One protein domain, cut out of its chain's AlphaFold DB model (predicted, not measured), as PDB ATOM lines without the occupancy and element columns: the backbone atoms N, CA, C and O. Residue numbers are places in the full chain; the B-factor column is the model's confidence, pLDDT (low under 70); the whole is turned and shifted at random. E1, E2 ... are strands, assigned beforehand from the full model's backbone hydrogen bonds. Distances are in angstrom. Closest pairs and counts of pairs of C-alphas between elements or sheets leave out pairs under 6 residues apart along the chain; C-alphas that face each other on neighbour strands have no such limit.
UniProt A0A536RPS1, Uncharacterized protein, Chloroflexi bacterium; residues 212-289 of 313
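What this domain is: This is residues 212 to 289 of the 313 residues of an uncharacterized protein of Chloroflexi bacterium (UniProt A0A536RPS1). This model has little regular structure: it is mostly wide loops, with one very small two-strand hairpin, E1 and E2. The loops turn near residues 237, 248 and 267, at separate corners of the outline. A short antiparallel pairing ties residues 242 to 243 to residues 275 to 276. The printed part has 78 residues, no named helix and two strands; the class is all strand, though only 6 residues are in named elements. It is compact, with a radius of gyration of the C-alphas of 13.0 A and spans of 33 by 31 by 31 A.

How they stand to each other: Strand E1, residues 260 to 262, and strand E2, residues 279 to 281, form an antiparallel hairpin, their directions at 148 degrees. C-alphas 261 and 280 face each other at 4.8 A. N 260 and O 281 are within hydrogen-bond range at 2.9 A.

Where its parts are: E1 runs 6.6 A from C-alpha 260 at (-12.018, 53.544, 32.805). E2 runs 6.8 A to C-alpha 281 at (-13.499, 57.806, 35.074).

The domain as a whole: The farthest C-alphas, Asp 248 and Thr 284, are 36.7 A apart. The printed part has no cut. The 16-residue link is long. Confidence is low at residues 212 to 225, 255 to 260, 283 and 285.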
ATOM      1  N   GLU A 212      -4.998  34.220  35.901       45.12
ATOM      2  CA  GLU A 212      -3.629  34.691  35.871       45.12
ATOM      3  C   GLU A 212      -3.083  34.335  37.259       45.12
ATOM      4  O   GLU A 212      -3.628  34.800  38.268       45.12
ATOM      5  N   PRO A 213      -2.080  33.445  37.351       48.00
ATOM      6  CA  PRO A 213      -1.667  32.839  38.620       48.00
ATOM      7  C   PRO A 213      -1.192  33.869  39.659       48.00
ATOM      8  O   PRO A 213      -1.057  33.546  40.838       48.00
ATOM      9  N   ASN A 214      -0.991  35.114  39.221       50.75
ATOM     10  CA  ASN A 214      -0.509  36.234  40.007       50.75
ATOM     11  C   ASN A 214      -1.619  37.127  40.583       50.75
ATOM     12  O   ASN A 214      -1.284  38.045  41.322       50.75
ATOM     13  N   PHE A 215      -2.906  36.906  40.290       58.50
ATOM     14  CA  PHE A 215      -3.989  37.731  40.842       58.50
ATOM     15  C   PHE A 215      -4.783  37.013  41.936       58.50
ATOM     16  O   PHE A 215      -4.884  35.782  41.979       58.50
ATOM     17  N   SER A 216      -5.311  37.805  42.869       51.06
ATOM     18  CA  SER A 216      -6.072  37.303  44.010       51.06
ATOM     19  C   SER A 216      -7.415  36.696  43.598       51.06
ATOM     20  O   SER A 216      -8.097  37.199  42.709       51.06
ATOM     21  N   ALA A 217      -7.874  35.668  44.317       55.84
ATOM     22  CA  ALA A 217      -9.231  35.140  44.155       55.84
ATOM     23  C   ALA A 217     -10.321  36.176  44.508       55.84
ATOM     24  O   ALA A 217     -11.418  36.116  43.959       55.84
ATOM     25  N   ALA A 218     -10.020  37.168  45.358       55.03
ATOM     26  CA  ALA A 218     -10.929  38.284  45.648       55.03
ATOM     27  C   ALA A 218     -11.133  39.225  44.441       55.03
ATOM     28  O   ALA A 218     -12.105  39.981  44.396       55.03
ATOM     29  N   SER A 219     -10.240  39.146  43.450       55.84
ATOM     30  CA  SER A 219     -10.334  39.830  42.157       55.84
ATOM     31  C   SER A 219     -11.205  39.072  41.144       55.84
ATOM     32  O   SER A 219     -11.610  39.636  40.126       55.84
ATOM     33  N   ALA A 220     -11.522  37.796  41.398       52.50
ATOM     34  CA  ALA A 220     -12.184  36.910  40.448       52.50
ATOM     35  C   ALA A 220     -13.718  36.885  40.626       52.50
ATOM     36  O   ALA A 220     -14.292  36.028  41.287       52.50
ATOM     37  N   GLY A 221     -14.396  37.822  39.962       51.44
ATOM     38  CA  GLY A 221     -15.511  37.500  39.058       51.44
ATOM     39  C   GLY A 221     -16.776  36.776  39.552       51.44
ATOM     40  O   GLY A 221     -17.489  36.248  38.700       51.44
ATOM     41  N   TYR A 222     -17.134  36.768  40.839       42.59
ATOM     42  CA  TYR A 222     -18.510  36.437  41.249       42.59
ATOM     43  C   TYR A 222     -19.070  37.490  42.210       42.59
ATOM     44  O   TYR A 222     -18.415  37.902  43.161       42.59
ATOM     45  N   TYR A 223     -20.269  37.977  41.890       47.91
ATOM     46  CA  TYR A 223     -20.911  39.157  42.467       47.91
ATOM     47  C   TYR A 223     -20.899  39.225  44.011       47.91
ATOM     48  O   TYR A 223     -21.299  38.247  44.646       47.91
ATOM     49  N   PRO A 224     -20.628  40.401  44.613       52.66
ATOM     50  CA  PRO A 224     -19.982  41.590  44.058       52.66
ATOM     51  C   PRO A 224     -18.477  41.554  44.373       52.66
ATOM     52  O   PRO A 224     -18.076  41.703  45.526       52.66
ATOM     53  N   GLY A 225     -17.649  41.355  43.345       62.69
ATOM     54  CA  GLY A 225     -16.201  41.531  43.458       62.69
ATOM     55  C   GLY A 225     -15.841  42.970  43.835       62.69
ATOM     56  O   GLY A 225     -16.646  43.893  43.680       62.69
ATOM     57  N   VAL A 226     -14.631  43.171  44.351       71.12
ATOM     58  CA  VAL A 226     -14.150  44.513  44.694       71.12
ATOM     59  C   VAL A 226     -13.906  45.304  43.406       71.12
ATOM     60  O   VAL A 226     -13.158  44.861  42.538       71.12
ATOM     61  N   THR A 227     -14.536  46.475  43.285       74.19
ATOM     62  CA  THR A 227     -14.364  47.386  42.139       74.19
ATOM     63  C   THR A 227     -13.387  48.518  42.439       74.19
ATOM     64  O   THR A 227     -12.596  48.891  41.583       74.19
ATOM     65  N   ASN A 228     -13.397  49.034  43.669       82.38
ATOM     66  CA  ASN A 228     -12.435  50.014  44.156       82.38
ATOM     67  C   ASN A 228     -12.318  49.898  45.683       82.38
ATOM     68  O   ASN A 228     -13.260  49.478  46.361       82.38
ATOM     69  N   ILE A 229     -11.172  50.287  46.233       85.31
ATOM     70  CA  ILE A 229     -10.920  50.324  47.674       85.31
ATOM     71  C   ILE A 229     -10.487  51.741  48.026       85.31
ATOM     72  O   ILE A 229      -9.548  52.275  47.447       85.31
ATOM     73  N   TYR A 230     -11.158  52.343  49.003       88.00
ATOM     74  CA  TYR A 230     -10.840  53.684  49.487       88.00
ATOM     75  C   TYR A 230     -10.187  53.583  50.869       88.00
ATOM     76  O   TYR A 230     -10.902  53.507  51.871       88.00
ATOM     77  N   PRO A 231      -8.846  53.525  50.954       88.25
ATOM     78  CA  PRO A 231      -8.153  53.428  52.228       88.25
ATOM     79  C   PRO A 231      -8.221  54.762  52.984       88.25
ATOM     80  O   PRO A 231      -7.978  55.833  52.424       88.25
ATOM     81  N   TYR A 232      -8.505  54.696  54.285       88.19
ATOM     82  CA  TYR A 232      -8.515  55.851  55.181       88.19
ATOM     83  C   TYR A 232      -7.647  55.581  56.408       88.19
ATOM     84  O   TYR A 232      -7.592  54.470  56.931       88.19
ATOM     85  N   SER A 233      -6.972  56.623  56.883       86.94
ATOM     86  CA  SER A 233      -6.279  56.615  58.173       86.94
ATOM     87  C   SER A 233      -7.269  56.501  59.344       86.94
ATOM     88  O   SER A 233      -8.458  56.788  59.194       86.94
ATOM     89  N   LYS A 234      -6.762  56.193  60.547       84.31
ATOM     90  CA  LYS A 234      -7.553  56.179  61.796       84.31
ATOM     91  C   LYS A 234      -8.289  57.498  62.083       84.31
ATOM     92  O   LYS A 234      -9.323  57.494  62.737       84.31
ATOM     93  N   ASP A 235      -7.758  58.611  61.579       85.50
ATOM     94  CA  ASP A 235      -8.304  59.957  61.762       85.50
ATOM     95  C   ASP A 235      -9.267  60.345  60.614       85.50
ATOM     96  O   ASP A 235      -9.648  61.505  60.481       85.50
ATOM     97  N   GLY A 236      -9.618  59.397  59.730       82.06
ATOM     98  CA  GLY A 236     -10.528  59.578  58.591       82.06
ATOM     99  C   GLY A 236      -9.952  60.324  57.390       82.06
ATOM    100  O   GLY A 236     -10.687  60.644  56.461       82.06
ATOM    101  N   LYS A 237      -8.645  60.605  57.370       85.75
ATOM    102  CA  LYS A 237      -7.976  61.176  56.186       85.75
ATOM    103  C   LYS A 237      -7.819  60.119  55.084       85.75
ATOM    104  O   LYS A 237      -7.371  59.019  55.422       85.75
ATOM    105  N   PRO A 238      -8.137  60.427  53.811       85.81
ATOM    106  CA  PRO A 238      -7.924  59.505  52.698       85.81
ATOM    107  C   PRO A 238      -6.431  59.233  52.513       85.81
ATOM    108  O   PRO A 238      -5.619  60.160  52.538       85.81
ATOM    109  N   LEU A 239      -6.084  57.964  52.328       87.44
ATOM    110  CA  LEU A 239      -4.746  57.530  51.940       87.44
ATOM    111  C   LEU A 239      -4.684  57.400  50.416       87.44
ATOM    112  O   LEU A 239      -5.708  57.185  49.770       87.44
ATOM    113  N   LYS A 240      -3.492  57.573  49.849       87.56
ATOM    114  CA  LYS A 240      -3.214  57.420  48.418       87.56
ATOM    115  C   LYS A 240      -2.006  56.515  48.231       87.56
ATOM    116  O   LYS A 240      -1.221  56.370  49.167       87.56
ATOM    117  N   ASP A 241      -1.893  55.931  47.042       86.75
ATOM    118  CA  ASP A 241      -0.765  55.088  46.634       86.75
ATOM    119  C   ASP A 241      -0.554  53.882  47.569       86.75
ATOM    120  O   ASP A 241       0.567  53.461  47.852       86.75
ATOM    121  N   VAL A 242      -1.657  53.326  48.082       90.56
ATOM    122  CA  VAL A 242      -1.634  52.174  48.989       90.56
ATOM    123  C   VAL A 242      -1.673  50.890  48.174       90.56
ATOM    124  O   VAL A 242      -2.662  50.618  47.499       90.56
ATOM    125  N   LEU A 243      -0.620  50.081  48.274       91.19
ATOM    126  CA  LEU A 243      -0.541  48.785  47.604       91.19
ATOM    127  C   LEU A 243      -1.224  47.709  48.445       91.19
ATOM    128  O   LEU A 243      -0.854  47.500  49.601       91.19
ATOM    129  N   LEU A 244      -2.209  47.024  47.868       87.94
ATOM    130  CA  LEU A 244      -2.951  45.968  48.558       87.94
ATOM    131  C   LEU A 244      -2.674  44.590  47.947       87.94
ATOM    132  O   LEU A 244      -2.606  44.433  46.723       87.94
ATOM    133  N   TYR A 245      -2.526  43.604  48.831       88.00
ATOM    134  CA  TYR A 245      -2.248  42.202  48.528       88.00
ATOM    135  C   TYR A 245      -3.143  41.304  49.389       88.00
ATOM    136  O   TYR A 245      -3.592  41.724  50.459       88.00
ATOM    137  N   ASP A 246      -3.410  40.090  48.924       83.38
ATOM    138  CA  ASP A 246      -4.155  39.081  49.675       83.38
ATOM    139  C   ASP A 246      -3.264  38.268  50.632       83.38
ATOM    140  O   ASP A 246      -2.070  38.543  50.788       83.38
ATOM    141  N   GLN A 247      -3.847  37.263  51.297       84.06
ATOM    142  CA  GLN A 247      -3.127  36.406  52.245       84.06
ATOM    143  C   GLN A 247      -1.981  35.602  51.614       84.06
ATOM    144  O   GLN A 247      -1.073  35.187  52.328       84.06
ATOM    145  N   ASP A 248      -2.021  35.398  50.297       84.12
ATOM    146  CA  ASP A 248      -1.031  34.642  49.532       84.12
ATOM    147  C   ASP A 248       0.025  35.572  48.902       84.12
ATOM    148  O   ASP A 248       0.891  35.124  48.148       84.12
ATOM    149  N   GLY A 249      -0.027  36.877  49.207       82.44
ATOM    150  CA  GLY A 249       0.885  37.887  48.670       82.44
ATOM    151  C   GLY A 249       0.576  38.288  47.228       82.44
ATOM    152  O   GLY A 249       1.417  38.903  46.573       82.44
ATOM    153  N   ARG A 250      -0.614  37.963  46.713       82.81
ATOM    154  CA  ARG A 250      -1.024  38.323  45.352       82.81
ATOM    155  C   ARG A 250      -1.667  39.707  45.336       82.81
ATOM    156  O   ARG A 250      -2.469  40.004  46.221       82.81
ATOM    157  N   PRO A 251      -1.350  40.574  44.360       81.94
ATOM    158  CA  PRO A 251      -1.965  41.890  44.243       81.94
ATOM    159  C   PRO A 251      -3.492  41.805  44.134       81.94
ATOM    160  O   PRO A 251      -4.042  41.037  43.340       81.94
ATOM    161  N   LEU A 252      -4.170  42.648  44.914       80.94
ATOM    162  CA  LEU A 252      -5.616  42.835  44.843       80.94
ATOM    163  C   LEU A 252      -5.946  43.820  43.724       80.94
ATOM    164  O   LEU A 252      -5.848  45.033  43.903       80.94
ATOM    165  N   VAL A 253      -6.359  43.303  42.573       78.50
ATOM    166  CA  VAL A 253      -6.821  44.108  41.433       78.50
ATOM    167  C   VAL A 253      -8.345  44.037  41.310       78.50
ATOM    168  O   VAL A 253      -8.934  43.019  41.675       78.50
ATOM    169  N   PRO A 254      -9.022  45.091  40.846       71.50
ATOM    170  CA  PRO A 254     -10.474  45.088  40.766       71.50
ATOM    171  C   PRO A 254     -10.977  44.151  39.666       71.50
ATOM    172  O   PRO A 254     -10.371  44.020  38.598       71.50
ATOM    173  N   SER A 255     -12.135  43.531  39.900       62.53
ATOM    174  CA  SER A 255     -12.844  42.807  38.845       62.53
ATOM    175  C   SER A 255     -13.464  43.819  37.880       62.53
ATOM    176  O   SER A 255     -14.153  44.730  38.338       62.53
ATOM    177  N   ARG A 256     -13.222  43.653  36.571       55.41
ATOM    178  CA  ARG A 256     -13.641  44.557  35.479       55.41
ATOM    179  C   ARG A 256     -14.927  45.345  35.762       55.41
ATOM    180  O   ARG A 256     -15.996  44.752  35.910       55.41
ATOM    181  N   SER A 257     -14.819  46.668  35.715       51.12
ATOM    182  CA  SER A 257     -15.940  47.598  35.624       51.12
ATOM    183  C   SER A 257     -16.049  48.165  34.201       51.12
ATOM    184  O   SER A 257     -15.105  48.140  33.415       51.12
ATOM    185  N   ASP A 258     -17.223  48.679  33.859       57.44
ATOM    186  CA  ASP A 258     -17.524  49.522  32.693       57.44
ATOM    187  C   ASP A 258     -16.931  50.945  32.804       57.44
ATOM    188  O   ASP A 258     -17.254  51.840  32.022       57.44
ATOM    189  N   ILE A 259     -16.047  51.145  33.781       60.47
ATOM    190  CA  ILE A 259     -15.420  52.400  34.170       60.47
ATOM    191  C   ILE A 259     -13.950  52.340  33.734       60.47
ATOM    192  O   ILE A 259     -13.286  51.311  33.867       60.47
ATOM    193  N   VAL A 260     -13.429  53.444  33.199       63.47
ATOM    194  CA  VAL A 260     -12.018  53.544  32.805       63.47
ATOM    195  C   VAL A 260     -11.179  53.769  34.061       63.47
ATOM    196  O   VAL A 260     -11.446  54.703  34.817       63.47
ATOM    197  N   ILE A 261     -10.171  52.924  34.285       73.44
ATOM    198  CA  ILE A 261      -9.255  53.025  35.427       73.44
ATOM    199  C   ILE A 261      -7.914  53.582  34.940       73.44
ATOM    200  O   ILE A 261      -7.244  52.953  34.120       73.44
ATOM    201  N   ASP A 262      -7.508  54.734  35.471       72.25
ATOM    202  CA  ASP A 262      -6.163  55.282  35.277       72.25
ATOM    203  C   ASP A 262      -5.200  54.568  36.244       72.25
ATOM    204  O   ASP A 262      -5.202  54.820  37.453       72.25
ATOM    205  N   VAL A 263      -4.390  53.646  35.713       78.25
ATOM    206  CA  VAL A 263      -3.407  52.877  36.492       78.25
ATOM    207  C   VAL A 263      -2.102  53.674  36.617       78.25
ATOM    208  O   VAL A 263      -1.533  54.055  35.589       78.25
ATOM    209  N   PRO A 264      -1.592  53.931  37.837       77.12
ATOM    210  CA  PRO A 264      -0.320  54.623  38.007       77.12
ATOM    211  C   PRO A 264       0.842  53.780  37.472       77.12
ATOM    212  O   PRO A 264       0.826  52.552  37.547       77.12
ATOM    213  N   ILE A 265       1.861  54.455  36.942       78.00
ATOM    214  CA  ILE A 265       3.076  53.825  36.415       78.00
ATOM    215  C   ILE A 265       4.195  54.003  37.441       78.00
ATOM    216  O   ILE A 265       4.425  55.110  37.933       78.00
ATOM    217  N   GLY A 266       4.874  52.907  37.768       76.62
ATOM    218  CA  GLY A 266       6.004  52.897  38.681       76.62
ATOM    219  C   GLY A 266       7.256  53.567  38.106       76.62
ATOM    220  O   GLY A 266       7.339  53.843  36.906       76.62
ATOM    221  N   PRO A 267       8.281  53.815  38.943       79.81
ATOM    222  CA  PRO A 267       9.578  54.329  38.490       79.81
ATOM    223  C   PRO A 267      10.291  53.425  37.471       79.81
ATOM    224  O   PRO A 267      11.173  53.879  36.749       79.81
ATOM    225  N   ASP A 268       9.918  52.148  37.432       77.06
ATOM    226  CA  ASP A 268      10.369  51.117  36.496       77.06
ATOM    227  C   ASP A 268       9.629  51.144  35.145       77.06
ATOM    228  O   ASP A 268       9.977  50.392  34.236       77.06
ATOM    229  N   GLY A 269       8.628  52.015  34.989       74.50
ATOM    230  CA  GLY A 269       7.814  52.116  33.781       74.50
ATOM    231  C   GLY A 269       6.697  51.074  33.689       74.50
ATOM    232  O   GLY A 269       5.999  51.037  32.676       74.50
ATOM    233  N   LEU A 270       6.499  50.246  34.723       72.44
ATOM    234  CA  LEU A 270       5.456  49.223  34.744       72.44
ATOM    235  C   LEU A 270       4.170  49.740  35.410       72.44
ATOM    236  O   LEU A 270       4.229  50.559  36.330       72.44
ATOM    237  N   PRO A 271       2.983  49.290  34.963       74.44
ATOM    238  CA  PRO A 271       1.724  49.654  35.602       74.44
ATOM    239  C   PRO A 271       1.609  49.023  36.998       74.44
ATOM    240  O   PRO A 271       1.949  47.858  37.190       74.44
ATOM    241  N   ILE A 272       1.058  49.775  37.952       80.00
ATOM    242  CA  ILE A 272       0.801  49.340  39.330       80.00
ATOM    243  C   ILE A 272      -0.722  49.276  39.564       80.00
ATOM    244  O   ILE A 272      -1.316  50.203  40.121       80.00
ATOM    245  N   PRO A 273      -1.401  48.199  39.120       79.38
ATOM    246  CA  PRO A 273      -2.866  48.104  39.132       79.38
ATOM    247  C   PRO A 273      -3.478  47.891  40.525       79.38
ATOM    248  O   PRO A 273      -4.697  47.910  40.664       79.38
ATOM    249  N   ASN A 274      -2.658  47.679  41.555       86.75
ATOM    250  CA  ASN A 274      -3.081  47.466  42.941       86.75
ATOM    251  C   ASN A 274      -2.827  48.685  43.848       86.75
ATOM    252  O   ASN A 274      -2.807  48.531  45.071       86.75
ATOM    253  N   ALA A 275      -2.600  49.869  43.271       88.06
ATOM    254  CA  ALA A 275      -2.417  51.120  44.002       88.06
ATOM    255  C   ALA A 275      -3.758  51.830  44.233       88.06
ATOM    256  O   ALA A 275      -4.388  52.322  43.298       88.06
ATOM    257  N   TYR A 276      -4.179  51.904  45.494       87.88
ATOM    258  CA  TYR A 276      -5.482  52.431  45.890       87.88
ATOM    259  C   TYR A 276      -5.410  53.816  46.558       87.88
ATOM    260  O   TYR A 276      -4.429  54.130  47.245       87.88
ATOM    261  N   PRO A 277      -6.481  54.628  46.438       88.00
ATOM    262  CA  PRO A 277      -7.692  54.372  45.656       88.00
ATOM    263  C   PRO A 277      -7.438  54.491  44.153       88.00
ATOM    264  O   PRO A 277      -6.638  55.319  43.716       88.00
ATOM    265  N   LEU A 278      -8.150  53.681  43.369       84.44
ATOM    266  CA  LEU A 278      -8.043  53.720  41.916       84.44
ATOM    267  C   LEU A 278      -8.699  54.986  41.372       84.44
ATOM    268  O   LEU A 278      -9.762  55.402  41.844       84.44
ATOM    269  N   THR A 279      -8.062  55.585  40.367       82.38
ATOM    270  CA  THR A 279      -8.604  56.758  39.678       82.38
ATOM    271  C   THR A 279      -9.576  56.296  38.602       82.38
ATOM    272  O   THR A 279      -9.182  55.852  37.528       82.38
ATOM    273  N   GLU A 280     -10.859  56.379  38.922       80.69
ATOM    274  CA  GLU A 280     -11.957  55.942  38.068       80.69
ATOM    275  C   GLU A 280     -12.536  57.110  37.257       80.69
ATOM    276  O   GLU A 280     -12.776  58.201  37.784       80.69
ATOM    277  N   ARG A 281     -12.805  56.877  35.970       73.94
ATOM    278  CA  ARG A 281     -13.499  57.806  35.074       73.94
ATOM    279  C   ARG A 281     -14.681  57.127  34.408       73.94
ATOM    280  O   ARG A 281     -14.583  56.003  33.917       73.94
ATOM    281  N   GLN A 282     -15.794  57.846  34.332       73.62
ATOM    282  CA  GLN A 282     -16.918  57.440  33.499       73.62
ATOM    283  C   GLN A 282     -16.466  57.342  32.031       73.62
ATOM    284  O   GLN A 282     -15.533  58.045  31.633       73.62
ATOM    285  N   PRO A 283     -17.148  56.550  31.187       69.06
ATOM    286  CA  PRO A 283     -16.874  56.517  29.748       69.06
ATOM    287  C   PRO A 283     -16.944  57.894  29.066       69.06
ATOM    288  O   PRO A 283     -16.334  58.101  28.020       69.06
ATOM    289  N   THR A 284     -17.664  58.850  29.661       72.12
ATOM    290  CA  THR A 284     -17.748  60.254  29.229       72.12
ATOM    291  C   THR A 284     -16.488  61.074  29.540       72.12
ATOM    292  O   THR A 284     -16.358  62.192  29.047       72.12
ATOM    293  N   GLY A 285     -15.550  60.531  30.326       68.00
ATOM    294  CA  GLY A 285     -14.303  61.170  30.758       68.00
ATOM    295  C   GLY A 285     -14.367  61.841  32.135       68.00
ATOM    296  O   GLY A 285     -13.324  62.248  32.659       68.00
ATOM    297  N   ASP A 286     -15.559  61.931  32.734       73.62
ATOM    298  CA  ASP A 286     -15.777  62.567  34.034       73.62
ATOM    299  C   ASP A 286     -15.195  61.723  35.182       73.62
ATOM    300  O   ASP A 286     -15.436  60.512  35.228       73.62
ATOM    301  N   PRO A 287     -14.463  62.323  36.140       75.50
ATOM    302  CA  PRO A 287     -13.922  61.589  37.278       75.50
ATOM    303  C   PRO A 287     -15.044  61.092  38.199       75.50
ATOM    304  O   PRO A 287     -15.988  61.823  38.513       75.50
ATOM    305  N   VAL A 288     -14.924  59.854  38.675       77.62
ATOM    306  CA  VAL A 288     -15.808  59.296  39.702       77.62
ATOM    307  C   VAL A 288     -15.391  59.859  41.061       77.62
ATOM    308  O   VAL A 288     -14.225  59.808  41.453       77.62
ATOM    309  N   VAL A 289     -16.344  60.452  41.782       74.44
ATOM    310  CA  VAL A 289     -16.073  61.099  43.072       74.44
ATOM    311  C   VAL A 289     -16.012  60.036  44.177       74.44
ATOM    312  O   VAL A 289     -16.962  59.261  44.306       74.44
TER     313      VAL A 289